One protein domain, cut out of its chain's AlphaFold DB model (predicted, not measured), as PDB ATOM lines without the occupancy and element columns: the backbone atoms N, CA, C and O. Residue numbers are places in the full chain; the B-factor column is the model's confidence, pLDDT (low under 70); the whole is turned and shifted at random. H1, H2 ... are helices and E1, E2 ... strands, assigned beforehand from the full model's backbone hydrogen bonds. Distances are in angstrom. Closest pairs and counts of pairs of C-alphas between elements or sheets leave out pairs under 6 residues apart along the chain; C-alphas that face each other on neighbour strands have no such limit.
ATOM      1  N   ARG A   2     119.584 123.628  83.929       92.38
ATOM      2  CA  ARG A   2     120.516 124.758  84.145       92.38
ATOM      3  C   ARG A   2     119.839 126.133  84.197       92.38
ATOM      4  O   ARG A   2     119.789 126.727  85.264       92.38
ATOM      5  N   ASN A   3     119.165 126.556  83.118       89.88
ATOM      6  CA  ASN A   3     118.454 127.847  83.100       89.88
ATOM      7  C   ASN A   3     117.359 127.958  84.171       89.88
ATOM      8  O   ASN A   3     117.116 129.040  84.673       89.88
ATOM      9  N   ALA A   4     116.675 126.861  84.518       90.88
ATOM     10  CA  ALA A   4     115.620 126.910  85.530       90.88
ATOM     11  C   ALA A   4     116.200 127.136  86.934       90.88
ATOM     12  O   ALA A   4     115.574 127.823  87.740       90.88
ATOM     13  N   LEU A   5     117.386 126.577  87.211       94.00
ATOM     14  CA  LEU A   5     118.134 126.846  88.434       94.00
ATOM     15  C   LEU A   5     118.722 128.263  88.417       94.00
ATOM     16  O   LEU A   5     118.545 128.980  89.393       94.00
ATOM     17  N   ALA A   6     119.341 128.688  87.312       94.25
ATOM     18  CA  ALA A   6     119.879 130.042  87.157       94.25
ATOM     19  C   ALA A   6     118.792 131.108  87.356       94.25
ATOM     20  O   ALA A   6     118.915 131.941  88.250       94.25
ATOM     21  N   ASP A   7     117.673 130.991  86.628       92.62
ATOM     22  CA  ASP A   7     116.524 131.885  86.771       92.62
ATOM     23  C   ASP A   7     116.043 131.909  88.225       92.62
ATOM     24  O   ASP A   7     115.742 132.971  88.753       92.62
ATOM     25  N   ARG A   8     115.955 130.744  88.885       92.94
ATOM     26  CA  ARG A   8     115.517 130.636  90.283       92.94
ATOM     27  C   ARG A   8     116.457 131.365  91.241       92.94
ATOM     28  O   ARG A   8     115.959 132.003  92.158       92.94
ATOM     29  N   LEU A   9     117.768 131.227  91.076       94.62
ATOM     30  CA  LEU A   9     118.749 131.741  92.030       94.62
ATOM     31  C   LEU A   9     119.078 133.219  91.802       94.62
ATOM     32  O   LEU A   9     119.137 133.974  92.767       94.62
ATOM     33  N   ALA A  10     119.252 133.643  90.551       94.00
ATOM     34  CA  ALA A  10     119.663 135.008  90.210       94.00
ATOM     35  C   ALA A  10     118.514 135.884  89.685       94.00
ATOM     36  O   ALA A  10     118.524 137.095  89.882       94.00
ATOM     37  N   GLY A  11     117.492 135.282  89.078       92.56
ATOM     38  CA  GLY A  11     116.426 135.990  88.379       92.56
ATOM     39  C   GLY A  11     116.517 135.796  86.867       92.56
ATOM     40  O   GLY A  11     117.471 135.240  86.333       92.56
ATOM     41  N   TYR A  12     115.474 136.218  86.151       91.00
ATOM     42  CA  TYR A  12     115.395 136.007  84.705       91.00
ATOM     43  C   TYR A  12     116.395 136.884  83.945       91.00
ATOM     44  O   TYR A  12     116.239 138.104  83.935       91.00
ATOM     45  N   GLY A  13     117.309 136.250  83.204       86.06
ATOM     46  CA  GLY A  13     118.267 136.939  82.328       86.06
ATOM     47  C   GLY A  13     119.478 137.540  83.045       86.06
ATOM     48  O   GLY A  13     120.233 138.266  82.408       86.06
ATOM     49  N   GLU A  14     119.644 137.233  84.330       90.75
ATOM     50  CA  GLU A  14     120.808 137.615  85.128       90.75
ATOM     51  C   GLU A  14     121.968 136.624  84.929       90.75
ATOM     52  O   GLU A  14     121.791 135.538  84.365       90.75
ATOM     53  N   GLU A  15     123.160 137.002  85.391       89.94
ATOM     54  CA  GLU A  15     124.360 136.163  85.332       89.94
ATOM     55  C   GLU A  15     124.192 134.862  86.136       89.94
ATOM     56  O   GLU A  15     123.534 134.830  87.181       89.94
ATOM     57  N   GLU A  16     124.769 133.759  85.640       91.81
ATOM     58  CA  GLU A  16     124.666 132.463  86.312       91.81
ATOM     59  C   GLU A  16     125.455 132.479  87.637       91.81
ATOM     60  O   GLU A  16     126.648 132.768  87.638       91.81
ATOM     61  N   PRO A  17     124.838 132.140  88.783       92.56
ATOM     62  CA  PRO A  17     125.562 132.088  90.049       92.56
ATOM     63  C   PRO A  17     126.449 130.837  90.149       92.56
ATOM     64  O   PRO A  17     126.133 129.793  89.576       92.56
ATOM     65  N   ASN A  18     127.501 130.899  90.976       91.19
ATOM     66  CA  ASN A  18     128.464 129.805  91.210       91.19
ATOM     67  C   ASN A  18     127.819 128.440  91.496       91.19
ATOM     68  O   ASN A  18     128.316 127.412  91.045       91.19
ATOM     69  N   THR A  19     126.677 128.409  92.186       93.38
ATOM     70  CA  THR A  19     125.926 127.173  92.456       93.38
ATOM     71  C   THR A  19     125.460 126.457  91.181       93.38
ATOM     72  O   THR A  19     125.366 125.231  91.161       93.38
ATOM     73  N   VAL A  20     125.167 127.195  90.104       94.12
ATOM     74  CA  VAL A  20     124.799 126.616  88.802       94.12
ATOM     75  C   VAL A  20     126.005 125.930  88.174       94.12
ATOM     76  O   VAL A  20     125.878 124.785  87.741       94.12
ATOM     77  N   PHE A  21     127.167 126.587  88.182       91.75
ATOM     78  CA  PHE A  21     128.421 126.007  87.700       91.75
ATOM     79  C   PHE A  21     128.840 124.786  88.524       91.75
ATOM     80  O   PHE A  21     129.256 123.782  87.959       91.75
ATOM     81  N   ALA A  22     128.644 124.818  89.843       91.38
ATOM     82  CA  ALA A  22     128.934 123.677  90.709       91.38
ATOM     83  C   ALA A  22     128.119 122.424  90.337       91.38
ATOM     84  O   ALA A  22     128.639 121.319  90.426       91.38
ATOM     85  N   LEU A  23     126.859 122.577  89.905       93.75
ATOM     86  CA  LEU A  23     125.994 121.445  89.548       93.75
ATOM     87  C   LEU A  23     126.096 121.027  88.071       93.75
ATOM     88  O   LEU A  23     125.974 119.844  87.771       93.75
ATOM     89  N   PHE A  24     126.260 121.984  87.151       93.31
ATOM     90  CA  PHE A  24     126.201 121.753  85.698       93.31
ATOM     91  C   PHE A  24     127.546 121.917  84.977       93.31
ATOM     92  O   PHE A  24     127.584 121.770  83.753       93.31
ATOM     93  N   GLY A  25     128.621 122.228  85.699       90.56
ATOM     94  CA  GLY A  25     129.941 122.511  85.139       90.56
ATOM     95  C   GLY A  25     130.057 123.883  84.462       90.56
ATOM     96  O   GLY A  25     129.118 124.691  84.452       90.56
ATOM     97  N   GLY A  26     131.227 124.124  83.869       85.44
ATOM     98  CA  GLY A  26     131.585 125.340  83.135       85.44
ATOM     99  C   GLY A  26     130.637 125.692  81.983       85.44
ATOM    100  O   GLY A  26     129.755 124.919  81.583       85.44
ATOM    101  N   GLY A  27     130.770 126.919  81.479       78.38
ATOM    102  CA  GLY A  27     130.044 127.374  80.294       78.38
ATOM    103  C   GLY A  27     130.551 126.686  79.023       78.38
ATOM    104  O   GLY A  27     131.663 126.173  78.960       78.38
ATOM    105  N   ARG A  28     129.743 126.672  77.960       71.56
ATOM    106  CA  ARG A  28     130.207 126.154  76.666       71.56
ATOM    107  C   ARG A  28     131.292 127.078  76.098       71.56
ATOM    108  O   ARG A  28     131.003 128.247  75.869       71.56
ATOM    109  N   GLY A  29     132.468 126.528  75.790       71.44
ATOM    110  CA  GLY A  29     133.618 127.286  75.272       71.44
ATOM    111  C   GLY A  29     134.564 127.810  76.355       71.44
ATOM    112  O   GLY A  29     135.448 128.596  76.042       71.44
ATOM    113  N   ASP A  30     134.355 127.394  77.603       78.44
ATOM    114  CA  ASP A  30     135.296 127.568  78.701       78.44
ATOM    115  C   ASP A  30     136.171 126.308  78.790       78.44
ATOM    116  O   ASP A  30     135.765 125.307  79.383       78.44
ATOM    117  N   ASP A  31     137.321 126.327  78.110       70.06
ATOM    118  CA  ASP A  31     138.236 125.177  78.028       70.06
ATOM    119  C   ASP A  31     138.867 124.831  79.394       70.06
ATOM    120  O   ASP A  31     139.268 123.687  79.609       70.06
ATOM    121  N   ASP A  32     138.872 125.785  80.334       77.38
ATOM    122  CA  ASP A  32     139.300 125.613  81.731       77.38
ATOM    123  C   ASP A  32     138.116 125.324  82.685       77.38
ATOM    124  O   ASP A  32     138.277 125.239  83.908       77.38
ATOM    125  N   GLY A  33     136.905 125.168  82.140       75.81
ATOM    126  CA  GLY A  33     135.678 124.970  82.900       75.81
ATOM    127  C   GLY A  33     135.609 123.614  83.612       75.81
ATOM    128  O   GLY A  33     136.070 122.584  83.119       75.81
ATOM    129  N   SER A  34     134.959 123.579  84.778       82.31
ATOM    130  CA  SER A  34     134.788 122.339  85.545       82.31
ATOM    131  C   SER A  34     133.806 121.363  84.882       82.31
ATOM    132  O   SER A  34     132.800 121.761  84.285       82.31
ATOM    133  N   GLN A  35     134.062 120.058  85.020       87.00
ATOM    134  CA  GLN A  35     133.126 119.024  84.573       87.00
ATOM    135  C   GLN A  35     131.872 119.003  85.460       87.00
ATOM    136  O   GLN A  35     131.950 119.115  86.682       87.00
ATOM    137  N   SER A  36     130.708 118.804  84.837       91.81
ATOM    138  CA  SER A  36     129.442 118.597  85.545       91.81
ATOM    139  C   SER A  36     129.494 117.330  86.417       91.81
ATOM    140  O   SER A  36     129.706 116.247  85.862       91.81
ATOM    141  N   PRO A  37     129.219 117.410  87.734       93.69
ATOM    142  CA  PRO A  37     128.984 116.222  88.562       93.69
ATOM    143  C   PRO A  37     127.657 115.520  88.229       93.69
ATOM    144  O   PRO A  37     127.410 114.399  88.674       93.69
ATOM    145  N   LEU A  38     126.782 116.189  87.473       94.94
ATOM    146  CA  LEU A  38     125.499 115.664  87.037       94.94
ATOM    147  C   LEU A  38     125.633 114.919  85.705       94.94
ATOM    148  O   LEU A  38     126.064 115.506  84.709       94.94
ATOM    149  N   ILE A  39     125.171 113.672  85.672       93.50
ATOM    150  CA  ILE A  39     125.064 112.842  84.472       93.50
ATOM    151  C   ILE A  39     123.579 112.629  84.183       93.50
ATOM    152  O   ILE A  39     122.831 112.134  85.023       93.50
ATOM    153  N   VAL A  40     123.138 113.013  82.987       92.81
ATOM    154  CA  VAL A  40     121.751 112.839  82.539       92.81
ATOM    155  C   VAL A  40     121.741 111.812  81.420       92.81
ATOM    156  O   VAL A  40     122.442 111.987  80.427       92.81
ATOM    157  N   PHE A  41     120.957 110.754  81.589       92.25
ATOM    158  CA  PHE A  41     120.860 109.672  80.615       92.25
ATOM    159  C   PHE A  41     119.743 109.948  79.613       92.25
ATOM    160  O   PHE A  41     118.726 110.568  79.944       92.25
ATOM    161  N   ASP A  42     119.920 109.432  78.400       90.88
ATOM    162  CA  ASP A  42     118.877 109.454  77.385       90.88
ATOM    163  C   ASP A  42     117.650 108.664  77.848       90.88
ATOM    164  O   ASP A  42     117.751 107.623  78.502       90.88
ATOM    165  N   PRO A  94     131.849 114.478  94.976       85.00
ATOM    166  CA  PRO A  94     133.225 114.348  95.453       85.00
ATOM    167  C   PRO A  94     133.319 114.535  96.975       85.00
ATOM    168  O   PRO A  94     132.575 115.338  97.531       85.00
ATOM    169  N   VAL A  95     134.280 113.866  97.622       78.19
ATOM    170  CA  VAL A  95     134.500 113.907  99.086       78.19
ATOM    171  C   VAL A  95     134.695 115.338  99.612       78.19
ATOM    172  O   VAL A  95     134.117 115.716 100.625       78.19
ATOM    173  N   ASP A  96     135.442 116.172  98.883       77.25
ATOM    174  CA  ASP A  96     135.708 117.568  99.271       77.25
ATOM    175  C   ASP A  96     134.656 118.562  98.745       77.25
ATOM    176  O   ASP A  96     134.788 119.779  98.909       77.25
ATOM    177  N   ALA A  97     133.611 118.078  98.067       72.69
ATOM    178  CA  ALA A  97     132.549 118.938  97.576       72.69
ATOM    179  C   ALA A  97     131.542 119.233  98.691       72.69
ATOM    180  O   ALA A  97     131.216 118.384  99.516       72.69
ATOM    181  N   GLY A  98     130.979 120.443  98.685       87.12
ATOM    182  CA  GLY A  98     129.860 120.792  99.557       87.12
ATOM    183  C   GLY A  98     128.614 119.975  99.205       87.12
ATOM    184  O   GLY A  98     127.752 120.452  98.468       87.12
ATOM    185  N   GLU A  99     128.513 118.752  99.728       92.94
ATOM    186  CA  GLU A  99     127.477 117.783  99.370       92.94
ATOM    187  C   GLU A  99     126.071 118.358  99.538       92.94
ATOM    188  O   GLU A  99     125.250 118.297  98.618       92.94
ATOM    189  N   LYS A 100     125.802 118.963 100.701       94.25
ATOM    190  CA  LYS A 100     124.494 119.553 100.996       94.25
ATOM    191  C   LYS A 100     124.074 120.543  99.909       94.25
ATOM    192  O   LYS A 100     122.951 120.476  99.420       94.25
ATOM    193  N   LEU A 101     124.995 121.408  99.482       94.06
ATOM    194  CA  LEU A 101     124.736 122.399  98.441       94.06
ATOM    195  C   LEU A 101     124.413 121.737  97.094       94.06
ATOM    196  O   LEU A 101     123.475 122.170  96.428       94.06
ATOM    197  N   LEU A 102     125.147 120.692  96.696       95.12
ATOM    198  CA  LEU A 102     124.895 119.970  95.441       95.12
ATOM    199  C   LEU A 102     123.528 119.278  95.444       95.12
ATOM    200  O   LEU A 102     122.781 119.381  94.468       95.12
ATOM    201  N   VAL A 103     123.166 118.624  96.550       95.81
ATOM    202  CA  VAL A 103     121.870 117.948  96.694       95.81
ATOM    203  C   VAL A 103     120.721 118.962  96.718       95.81
ATOM    204  O   VAL A 103     119.711 118.762  96.041       95.81
ATOM    205  N   GLU A 104     120.865 120.086  97.425       96.31
ATOM    206  CA  GLU A 104     119.860 121.162  97.447       96.31
ATOM    207  C   GLU A 104     119.741 121.876  96.091       96.31
ATOM    208  O   GLU A 104     118.634 122.224  95.659       96.31
ATOM    209  N   ALA A 105     120.853 122.051  95.372       96.00
ATOM    210  CA  ALA A 105     120.869 122.577  94.010       96.00
ATOM    211  C   ALA A 105     120.153 121.630  93.041       96.00
ATOM    212  O   ALA A 105     119.316 122.085  92.254       96.00
ATOM    213  N   LEU A 106     120.402 120.319  93.138       96.00
ATOM    214  CA  LEU A 106     119.701 119.306  92.353       96.00
ATOM    215  C   LEU A 106     118.201 119.304  92.663       96.00
ATOM    216  O   LEU A 106     117.385 119.378  91.741       96.00
ATOM    217  N   ALA A 107     117.831 119.286  93.947       95.31
ATOM    218  CA  ALA A 107     116.440 119.365  94.385       95.31
ATOM    219  C   ALA A 107     115.751 120.599  93.787       95.31
ATOM    220  O   ALA A 107     114.652 120.513  93.240       95.31
ATOM    221  N   SER A 108     116.423 121.748  93.833       94.62
ATOM    222  CA  SER A 108     115.924 123.021  93.305       94.62
ATOM    223  C   SER A 108     115.784 123.017  91.784       94.62
ATOM    224  O   SER A 108     114.777 123.505  91.265       94.62
ATOM    225  N   ALA A 109     116.749 122.431  91.072       94.38
ATOM    226  CA  ALA A 109     116.712 122.291  89.624       94.38
ATOM    227  C   ALA A 109     115.581 121.355  89.177       94.38
ATOM    228  O   ALA A 109     114.824 121.713  88.280       94.38
ATOM    229  N   LEU A 110     115.426 120.186  89.803       93.19
ATOM    230  CA  LEU A 110     114.396 119.201  89.453       93.19
ATOM    231  C   LEU A 110     112.992 119.627  89.898       93.19
ATOM    232  O   LEU A 110     112.008 119.319  89.221       93.19
ATOM    233  N   ASN A 111     112.882 120.427  90.966       91.38
ATOM    234  CA  ASN A 111     111.601 120.977  91.416       91.38
ATOM    235  C   ASN A 111     110.930 121.875  90.355       91.38
ATOM    236  O   ASN A 111     109.716 122.097  90.384       91.38
ATOM    237  N   ALA A 112     111.698 122.335  89.363       88.25
ATOM    238  CA  ALA A 112     111.207 122.954  88.136       88.25
ATOM    239  C   ALA A 112     110.066 122.168  87.459       88.25
ATOM    240  O   ALA A 112     109.193 122.787  86.842       88.25
ATOM    241  N   PHE A 113     110.064 120.836  87.576       88.75
ATOM    242  CA  PHE A 113     109.090 119.942  86.949       88.75
ATOM    243  C   PHE A 113     107.949 119.501  87.875       88.75
ATOM    244  O   PHE A 113     107.004 118.875  87.405       88.75
ATOM    245  N   SER A 114     107.955 119.857  89.161       79.88
ATOM    246  CA  SER A 114     106.930 119.385  90.108       79.88
ATOM    247  C   SER A 114     105.524 119.926  89.791       79.88
ATOM    248  O   SER A 114     104.524 119.232  89.957       79.88
ATOM    249  N   HIS A 115     105.428 121.158  89.276       68.50
ATOM    250  CA  HIS A 115     104.150 121.875  89.114       68.50
ATOM    251  C   HIS A 115     103.830 122.270  87.662       68.50
ATOM    252  O   HIS A 115     103.003 123.149  87.421       68.50
ATOM    253  N   GLY A 116     104.497 121.663  86.672       67.38
ATOM    254  CA  GLY A 116     104.278 121.996  85.258       67.38
ATOM    255  C   GLY A 116     104.623 123.445  84.896       67.38
ATOM    256  O   GLY A 116     104.029 123.992  83.963       67.38
ATOM    257  N   GLY A 117     105.516 124.071  85.675       65.94
ATOM    258  CA  GLY A 117     106.004 125.442  85.487       65.94
ATOM    259  C   GLY A 117     107.211 125.544  84.552       65.94
ATOM    260  O   GLY A 117     107.561 126.638  84.121       65.94
ATOM    261  N   ASN A 118     107.829 124.413  84.206       80.06
ATOM    262  CA  ASN A 118     108.866 124.337  83.184       80.06
ATOM    263  C   ASN A 118     108.450 123.422  82.036       80.06
ATOM    264  O   ASN A 118     107.565 122.574  82.166       80.06
ATOM    265  N   ALA A 119     109.106 123.640  80.903       87.19
ATOM    266  CA  ALA A 119     108.845 122.937  79.664       87.19
ATOM    267  C   ALA A 119     110.152 122.500  78.993       87.19
ATOM    268  O   ALA A 119     111.196 123.135  79.179       87.19
ATOM    269  N   LEU A 120     110.069 121.435  78.203       88.00
ATOM    270  CA  LEU A 120     111.148 120.858  77.406       88.00
ATOM    271  C   LEU A 120     110.914 121.119  75.910       88.00
ATOM    272  O   LEU A 120     109.781 121.288  75.472       88.00
ATOM    273  N   GLY A 121     111.986 121.170  75.122       87.56
ATOM    274  CA  GLY A 121     111.902 121.375  73.671       87.56
ATOM    275  C   GLY A 121     111.684 122.829  73.230       87.56
ATOM    276  O   GLY A 121     112.055 123.787  73.921       87.56
ATOM    277  N   ALA A 122     111.130 122.995  72.028       85.88
ATOM    278  CA  ALA A 122     110.896 124.290  71.392       85.88
ATOM    279  C   ALA A 122     109.553 124.916  71.812       85.88
ATOM    280  O   ALA A 122     108.699 124.272  72.413       85.88
ATOM    281  N   LYS A 123     109.358 126.208  71.501       86.62
ATOM    282  CA  LYS A 123     108.096 126.946  71.748       86.62
ATOM    283  C   LYS A 123     107.582 126.873  73.198       86.62
ATOM    284  O   LYS A 123     106.395 127.063  73.451       86.62
ATOM    285  N   ARG A 124     108.497 126.719  74.163       88.19
ATOM    286  CA  ARG A 124     108.202 126.665  75.605       88.19
ATOM    287  C   ARG A 124     107.351 127.832  76.089       88.19
ATOM    288  O   ARG A 124     106.520 127.632  76.958       88.19
ATOM    289  N   SER A 125     107.523 129.033  75.520       87.19
ATOM    290  CA  SER A 125     106.745 130.239  75.858       87.19
ATOM    291  C   SER A 125     105.316 130.272  75.310       87.19
ATOM    292  O   SER A 125     104.588 131.234  75.556       87.19
ATOM    293  N   ARG A 126     104.923 129.253  74.542       92.06
ATOM    294  CA  ARG A 126     103.633 129.145  73.849       92.06
ATOM    295  C   ARG A 126     102.859 127.888  74.253       92.06
ATOM    296  O   ARG A 126     102.014 127.425  73.498       92.06
ATOM    297  N   GLY A 127     103.172 127.340  75.427       87.38
ATOM    298  CA  GLY A 127     102.413 126.255  76.046       87.38
ATOM    299  C   GLY A 127     102.898 124.846  75.729       87.38
ATOM    300  O   GLY A 127     102.472 123.918  76.412       87.38
ATOM    301  N   LEU A 128     103.811 124.680  74.768       89.25
ATOM    302  CA  LEU A 128     104.340 123.368  74.397       89.25
ATOM    303  C   LEU A 128     105.414 122.870  75.364       89.25
ATOM    304  O   LEU A 128     106.127 123.655  75.995       89.25
ATOM    305  N   GLY A 129     105.521 121.543  75.448       89.12
ATOM    306  CA  GLY A 129     106.584 120.855  76.173       89.12
ATOM    307  C   GLY A 129     106.440 120.858  77.691       89.12
ATOM    308  O   GLY A 129     107.404 120.541  78.383       89.12
ATOM    309  N   ARG A 130     105.282 121.251  78.236       90.12
ATOM    310  CA  ARG A 130     105.034 121.212  79.683       90.12
ATOM    311  C   ARG A 130     105.119 119.777  80.186       90.12
ATOM    312  O   ARG A 130     104.479 118.888  79.635       90.12
ATOM    313  N   VAL A 131     105.858 119.583  81.271       89.56
ATOM    314  CA  VAL A 131     106.049 118.268  81.888       89.56
ATOM    315  C   VAL A 131     105.755 118.317  83.379       89.56
ATOM    316  O   VAL A 131     105.937 119.348  84.032       89.56
ATOM    317  N   ARG A 132     105.318 117.181  83.915       90.88
ATOM    318  CA  ARG A 132     105.314 116.900  85.348       90.88
ATOM    319  C   ARG A 132     106.152 115.654  85.585       90.88
ATOM    320  O   ARG A 132     106.094 114.738  84.770       90.88
ATOM    321  N   ALA A 133     106.894 115.627  86.683       90.56
ATOM    322  CA  ALA A 133     107.704 114.477  87.059       90.56
ATOM    323  C   ALA A 133     107.301 113.933  88.433       90.56
ATOM    324  O   ALA A 133     106.925 114.693  89.330       90.56
ATOM    325  N   THR A 134     107.399 112.617  88.572       92.19
ATOM    326  CA  THR A 134     107.533 111.930  89.856       92.19
ATOM    327  C   THR A 134     108.951 111.396  89.969       92.19
ATOM    328  O   THR A 134     109.624 111.168  88.962       92.19
ATOM    329  N   TRP A 135     109.412 111.221  91.199       92.00
ATOM    330  CA  TRP A 135     110.796 110.911  91.503       92.00
ATOM    331  C   TRP A 135     110.894 109.712  92.435       92.00
ATOM    332  O   TRP A 135     110.043 109.477  93.295       92.00
ATOM    333  N   ALA A 136     111.972 108.971  92.243       93.31
ATOM    334  CA  ALA A 136     112.526 108.018  93.180       93.31
ATOM    335  C   ALA A 136     114.031 108.281  93.210       93.31
ATOM    336  O   ALA A 136     114.594 108.802  92.244       93.31
ATOM    337  N   VAL A 137     114.670 107.963  94.326       93.69
ATOM    338  CA  VAL A 137     116.104 108.166  94.488       93.69
ATOM    339  C   VAL A 137     116.707 106.969  95.193       93.69
ATOM    340  O   VAL A 137     116.067 106.332  96.030       93.69
ATOM    341  N   ARG A 138     117.964 106.693  94.865       93.50
ATOM    342  CA  ARG A 138     118.799 105.744  95.581       93.50
ATOM    343  C   ARG A 138     120.154 106.388  95.828       93.50
ATOM    344  O   ARG A 138     120.753 106.925  94.901       93.50
ATOM    345  N   ARG A 139     120.614 106.339  97.075       92.81
ATOM    346  CA  ARG A 139     121.947 106.790  97.469       92.81
ATOM    347  C   ARG A 139     122.885 105.591  97.540       92.81
ATOM    348  O   ARG A 139     122.509 104.552  98.083       92.81
ATOM    349  N   PHE A 140     124.101 105.767  97.038       93.69
ATOM    350  CA  PHE A 140     125.218 104.860  97.272       93.69
ATOM    351  C   PHE A 140     126.311 105.640  97.995       93.69
ATOM    352  O   PHE A 140     126.749 106.675  97.502       93.69
ATOM    353  N   ASP A 141     126.707 105.169  99.172       92.25
ATOM    354  CA  ASP A 141     127.847 105.714  99.900       92.25
ATOM    355  C   ASP A 141     129.131 105.032  99.411       92.25
ATOM    356  O   ASP A 141     129.399 103.879  99.732       92.25
ATOM    357  N   LEU A 142     129.911 105.731  98.593       92.69
ATOM    358  CA  LEU A 142     131.139 105.190  98.010       92.69
ATOM    359  C   LEU A 142     132.370 105.406  98.910       92.69
ATOM    360  O   LEU A 142     133.494 105.178  98.471       92.69
ATOM    361  N   GLU A 143     132.197 105.821 100.164       90.38
ATOM    362  CA  GLU A 143     133.280 105.807 101.155       90.38
ATOM    363  C   GLU A 143     133.323 104.481 101.928       90.38
ATOM    364  O   GLU A 143     134.376 104.074 102.424       90.38
ATOM    365  N   SER A 144     132.203 103.751 101.977       92.62
ATOM    366  CA  SER A 144     132.103 102.446 102.629       92.62
ATOM    367  C   SER A 144     132.214 101.277 101.644       92.62
ATOM    368  O   SER A 144     131.737 101.319 100.507       92.62
ATOM    369  N   SER A 145     132.810 100.167 102.102       94.50
ATOM    370  CA  SER A 145     132.863  98.922 101.315       94.50
ATOM    371  C   SER A 145     131.463  98.415 100.964       94.50
ATOM    372  O   SER A 145     131.255  97.886  99.872       94.50
ATOM    373  N   ASP A 146     130.497  98.572 101.870       93.88
ATOM    374  CA  ASP A 146     129.128  98.104 101.655       93.88
ATOM    375  C   ASP A 146     128.420  98.922 100.573       93.88
ATOM    376  O   ASP A 146     127.754  98.346  99.708       93.88
ATOM    377  N   GLY A 147     128.593 100.247 100.562       93.62
ATOM    378  CA  GLY A 147     127.992 101.089  99.535       93.62
ATOM    379  C   GLY A 147     128.656 100.936  98.163       93.62
ATOM    380  O   GLY A 147     127.936 100.869  97.163       93.62
ATOM    381  N   TRP A 148     129.977 100.717  98.098       93.88
ATOM    382  CA  TRP A 148     130.652 100.275  96.867       93.88
ATOM    383  C   TRP A 148     130.066  98.968  96.328       93.88
ATOM    384  O   TRP A 148     129.696  98.883  95.155       93.88
ATOM    385  N   MET A 149     129.933  97.949  97.183       95.31
ATOM    386  CA  MET A 149     129.366  96.659  96.782       95.31
ATOM    387  C   MET A 149     127.901  96.780  96.350       95.31
ATOM    388  O   MET A 149     127.485  96.097  95.412       95.31
ATOM    389  N   ALA A 150     127.119  97.649  96.997       92.88
ATOM    390  CA  ALA A 150     125.739  97.924  96.615       92.88
ATOM    391  C   ALA A 150     125.639  98.590  95.236       92.88
ATOM    392  O   ALA A 150     124.743  98.241  94.465       92.88
ATOM    393  N   TRP A 151     126.552  99.512  94.912       93.56
ATOM    394  CA  TRP A 151     126.607 100.162  93.603       93.56
ATOM    395  C   TRP A 151     127.025  99.185  92.498       93.56
ATOM    396  O   TRP A 151     126.314  99.063  91.502       93.56
ATOM    397  N   VAL A 152     128.104  98.418  92.698       94.12
ATOM    398  CA  VAL A 152     128.606  97.432  91.713       94.12
ATOM    399  C   VAL A 152     127.572  96.346  91.401       94.12
ATOM    400  O   VAL A 152     127.491  95.862  90.278       94.12
ATOM    401  N   ARG A 153     126.776  95.938  92.396       92.94
ATOM    402  CA  ARG A 153     125.721  94.925  92.225       92.94
ATOM    403  C   ARG A 153     124.393  95.501  91.728       92.94
ATOM    404  O   ARG A 153     123.440  94.738  91.573       92.94
ATOM    405  N   SER A 154     124.288  96.819  91.550       92.25
ATOM    406  CA  SER A 154     123.059  97.440  91.058       92.25
ATOM    407  C   SER A 154     122.867  97.173  89.565       92.25
ATOM    408  O   SER A 154     123.828  96.997  88.819       92.25
ATOM    409  N   ASP A 155     121.613  97.143  89.121       91.31
ATOM    410  CA  ASP A 155     121.322  97.154  87.693       91.31
ATOM    411  C   ASP A 155     121.666  98.544  87.141       91.31
ATOM    412  O   ASP A 155     121.013  99.533  87.453       91.31
ATOM    413  N   HIS A 156     122.712  98.644  86.324       86.75
ATOM    414  CA  HIS A 156     123.123  99.922  85.752       86.75
ATOM    415  C   HIS A 156     122.204 100.424  84.632       86.75
ATOM    416  O   HIS A 156     122.437 101.530  84.152       86.75
ATOM    417  N   ALA A 157     121.184  99.680  84.206       84.50
ATOM    418  CA  ALA A 157     120.111 100.196  83.358       84.50
ATOM    419  C   ALA A 157     118.952 100.758  84.201       84.50
ATOM    420  O   ALA A 157     118.436 101.830  83.882       84.50
ATOM    421  N   ASP A 158     118.605 100.091  85.306       85.00
ATOM    422  CA  ASP A 158     117.581 100.521  86.271       85.00
ATOM    423  C   ASP A 158     118.071 100.403  87.732       85.00
ATOM    424  O   ASP A 158     117.691  99.488  88.468       85.00
ATOM    425  N   PRO A 159     118.913 101.342  88.203       81.62
ATOM    426  CA  PRO A 159     119.545 101.222  89.521       81.62
ATOM    427  C   PRO A 159     118.567 101.449  90.677       81.62
ATOM    428  O   PRO A 159     118.865 101.101  91.827       81.62
ATOM    429  N   ILE A 160     117.411 102.050  90.388       85.44
ATOM    430  CA  ILE A 160     116.376 102.373  91.367       85.44
ATOM    431  C   ILE A 160     115.468 101.157  91.579       85.44
ATOM    432  O   ILE A 160     115.154 100.846  92.727       85.44
ATOM    433  N   GLY A 161     115.062 100.465  90.506       79.81
ATOM    434  CA  GLY A 161     114.272  99.228  90.573       79.81
ATOM    435  C   GLY A 161     112.876  99.388  91.191       79.81
ATOM    436  O   GLY A 161     112.193  98.397  91.457       79.81
ATOM    437  N   VAL A 162     112.439 100.625  91.448       81.88
ATOM    438  CA  VAL A 162     111.119 100.963  91.988       81.88
ATOM    439  C   VAL A 162     110.473 102.067  91.167       81.88
ATOM    440  O   VAL A 162     111.126 103.000  90.698       81.88
ATOM    441  N   SER A 163     109.154 101.975  91.014       82.81
ATOM    442  CA  SER A 163     108.393 103.002  90.307       82.81
ATOM    443  C   SER A 163     108.334 104.300  91.126       82.81
ATOM    444  O   SER A 163     107.990 104.253  92.311       82.81
ATOM    445  N   PRO A 164     108.621 105.466  90.524       84.62
ATOM    446  CA  PRO A 164     108.588 106.745  91.221       84.62
ATOM    447  C   PRO A 164     107.154 107.174  91.551       84.62
ATOM    448  O   PRO A 164     106.336 107.392  90.657       84.62
ATOM    449  N   THR A 165     106.852 107.352  92.840       81.62
ATOM    450  CA  THR A 165     105.502 107.699  93.326       81.62
ATOM    451  C   THR A 165     105.390 109.110  93.898       81.62
ATOM    452  O   THR A 165     104.286 109.641  94.004       81.62
ATOM    453  N   GLN A 166     106.508 109.751  94.245       81.88
ATOM    454  CA  GLN A 166     106.500 111.051  94.913       81.88
ATOM    455  C   GLN A 166     106.746 112.198  93.933       81.88
ATOM    456  O   GLN A 166     107.682 112.176  93.142       81.88
ATOM    457  N   SER A 167     105.923 113.243  93.997       83.00
ATOM    458  CA  SER A 167     106.063 114.431  93.145       83.00
ATOM    459  C   SER A 167     107.043 115.469  93.702       83.00
ATOM    460  O   SER A 167     107.620 116.244  92.939       83.00
ATOM    461  N   CYS A 168     107.256 115.495  95.020       90.31
ATOM    462  CA  CYS A 168     108.153 116.443  95.673       90.31
ATOM    463  C   CYS A 168     109.578 115.882  95.755       90.31
ATOM    464  O   CYS A 168     109.904 115.120  96.661       90.31
ATOM    465  N   ILE A 169     110.452 116.298  94.833       92.12
ATOM    466  CA  ILE A 169     111.853 115.844  94.806       92.12
ATOM    467  C   ILE A 169     112.613 116.135  96.110       92.12
ATOM    468  O   ILE A 169     113.445 115.333  96.520       92.12
ATOM    469  N   ARG A 170     112.315 117.251  96.794       93.88
ATOM    470  CA  ARG A 170     112.949 117.594  98.077       93.88
ATOM    471  C   ARG A 170     112.670 116.525  99.130       93.88
ATOM    472  O   ARG A 170     113.579 116.142  99.852       93.88
ATOM    473  N   ASP A 171     111.427 116.066  99.226       93.12
ATOM    474  CA  ASP A 171     111.020 115.104 100.253       93.12
ATOM    475  C   ASP A 171     111.609 113.718  99.955       93.12
ATOM    476  O   ASP A 171     112.116 113.059 100.860       93.12
ATOM    477  N   VAL A 172     111.658 113.346  98.670       92.94
ATOM    478  CA  VAL A 172     112.339 112.135  98.183       92.94
ATOM    479  C   VAL A 172     113.825 112.153  98.538       92.94
ATOM    480  O   VAL A 172     114.336 111.184  99.092       92.94
ATOM    481  N   LEU A 173     114.517 113.260  98.253       94.44
ATOM    482  CA  LEU A 173     115.938 113.413  98.574       94.44
ATOM    483  C   LEU A 173     116.182 113.447 100.083       94.44
ATOM    484  O   LEU A 173     117.127 112.820 100.545       94.44
ATOM    485  N   ASN A 174     115.317 114.111 100.856       94.56
ATOM    486  CA  ASN A 174     115.402 114.137 102.318       94.56
ATOM    487  C   ASN A 174     115.321 112.732 102.917       94.56
ATOM    488  O   ASN A 174     116.083 112.420 103.822       94.56
ATOM    489  N   GLY A 175     114.425 111.885 102.403       92.50
ATOM    490  CA  GLY A 175     114.267 110.514 102.889       92.50
ATOM    491  C   GLY A 175     115.458 109.595 102.592       92.50
ATOM    492  O   GLY A 175     115.617 108.585 103.269       92.50
ATOM    493  N   ALA A 176     116.286 109.931 101.600       91.88
ATOM    494  CA  ALA A 176     117.469 109.155 101.224       91.88
ATOM    495  C   ALA A 176     118.798 109.780 101.681       91.88
ATOM    496  O   ALA A 176     119.855 109.176 101.485       91.88
ATOM    497  N   ALA A 177     118.762 110.993 102.235       93.06
ATOM    498  CA  ALA A 177     119.944 111.701 102.697       93.06
ATOM    499  C   ALA A 177     120.377 111.225 104.100       93.06
ATOM    500  O   ALA A 177     119.522 110.865 104.913       93.06
ATOM    501  N   PRO A 178     121.686 111.258 104.413       92.12
ATOM    502  CA  PRO A 178     122.197 111.097 105.773       92.12
ATOM    503  C   PRO A 178     121.605 112.139 106.727       92.12
ATOM    504  O   PRO A 178     121.276 113.257 106.311       92.12
ATOM    505  N   ALA A 179     121.524 111.806 108.018       92.50
ATOM    506  CA  ALA A 179     120.950 112.689 109.034       92.50
ATOM    507  C   ALA A 179     121.664 114.052 109.090       92.50
ATOM    508  O   ALA A 179     121.017 115.081 109.282       92.50
ATOM    509  N   GLU A 180     122.971 114.067 108.830       91.50
ATOM    510  CA  GLU A 180     123.857 115.233 108.852       91.50
ATOM    511  C   GLU A 180     123.509 116.269 107.770       91.50
ATOM    512  O   GLU A 180     123.766 117.462 107.937       91.50
ATOM    513  N   LEU A 181     122.900 115.836 106.659       91.50
ATOM    514  CA  LEU A 181     122.481 116.732 105.577       91.50
ATOM    515  C   LEU A 181     121.061 117.265 105.776       91.50
ATOM    516  O   LEU A 181     120.707 118.313 105.227       91.50
ATOM    517  N   THR A 182     120.246 116.564 106.564       93.38
ATOM    518  CA  THR A 182     118.837 116.903 106.764       93.38
ATOM    519  C   THR A 182     118.634 118.008 107.816       93.38
ATOM    520  O   THR A 182     119.410 118.121 108.762       93.38
TER     521      THR A 182
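What this domain is: This is residues 2 to 42 and 94 to 182 of the 436 residues of an uncharacterized protein of Actinobacteria bacterium (UniProt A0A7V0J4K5). With little regular structure and much loop, the model has the longest helix, H3, at its core, the hairpin of H1 and H2 packed on one side and H5 on the other. H4 sits off at one end. 130 residues are printed, 50 in named elements, mostly helix: H1, H2, E1, H3, H4, H5. The whole is compact, radius of gyration of the C-alphas 16.2 A, spanning 47 by 37 by 28 A.

How they stand to each other: H3, residues 99 to 113, touches H5, residues 169 to 176, closest at C-alphas 107 and 170, 5.4 A, at a steep tilt of 39 degrees, opposite ways. H1, residues 2 to 10, touches H3, closest at C-alphas 5 and 109, 4.9 A. Every O i to N i+4 pair is within hydrogen-bond range in H1 and H5; 9 of 11 are in H3.

Where its parts are: H3 runs 22.3 A from C-alpha 99 at (127.477, 117.783, 99.370) to C-alpha 113 at (109.090, 119.942, 86.949). H2 is residues 18 to 24, E1 38 to 40, H4 145 to 152.

The domain as a whole: Residues 43 to 93 are not printed; C-alphas 42 and 94 are 23.6 A apart. Links H2 to E1, H3 to H4 and H4 to H5 are long. Residues 115 to 117 have pLDDT under 70.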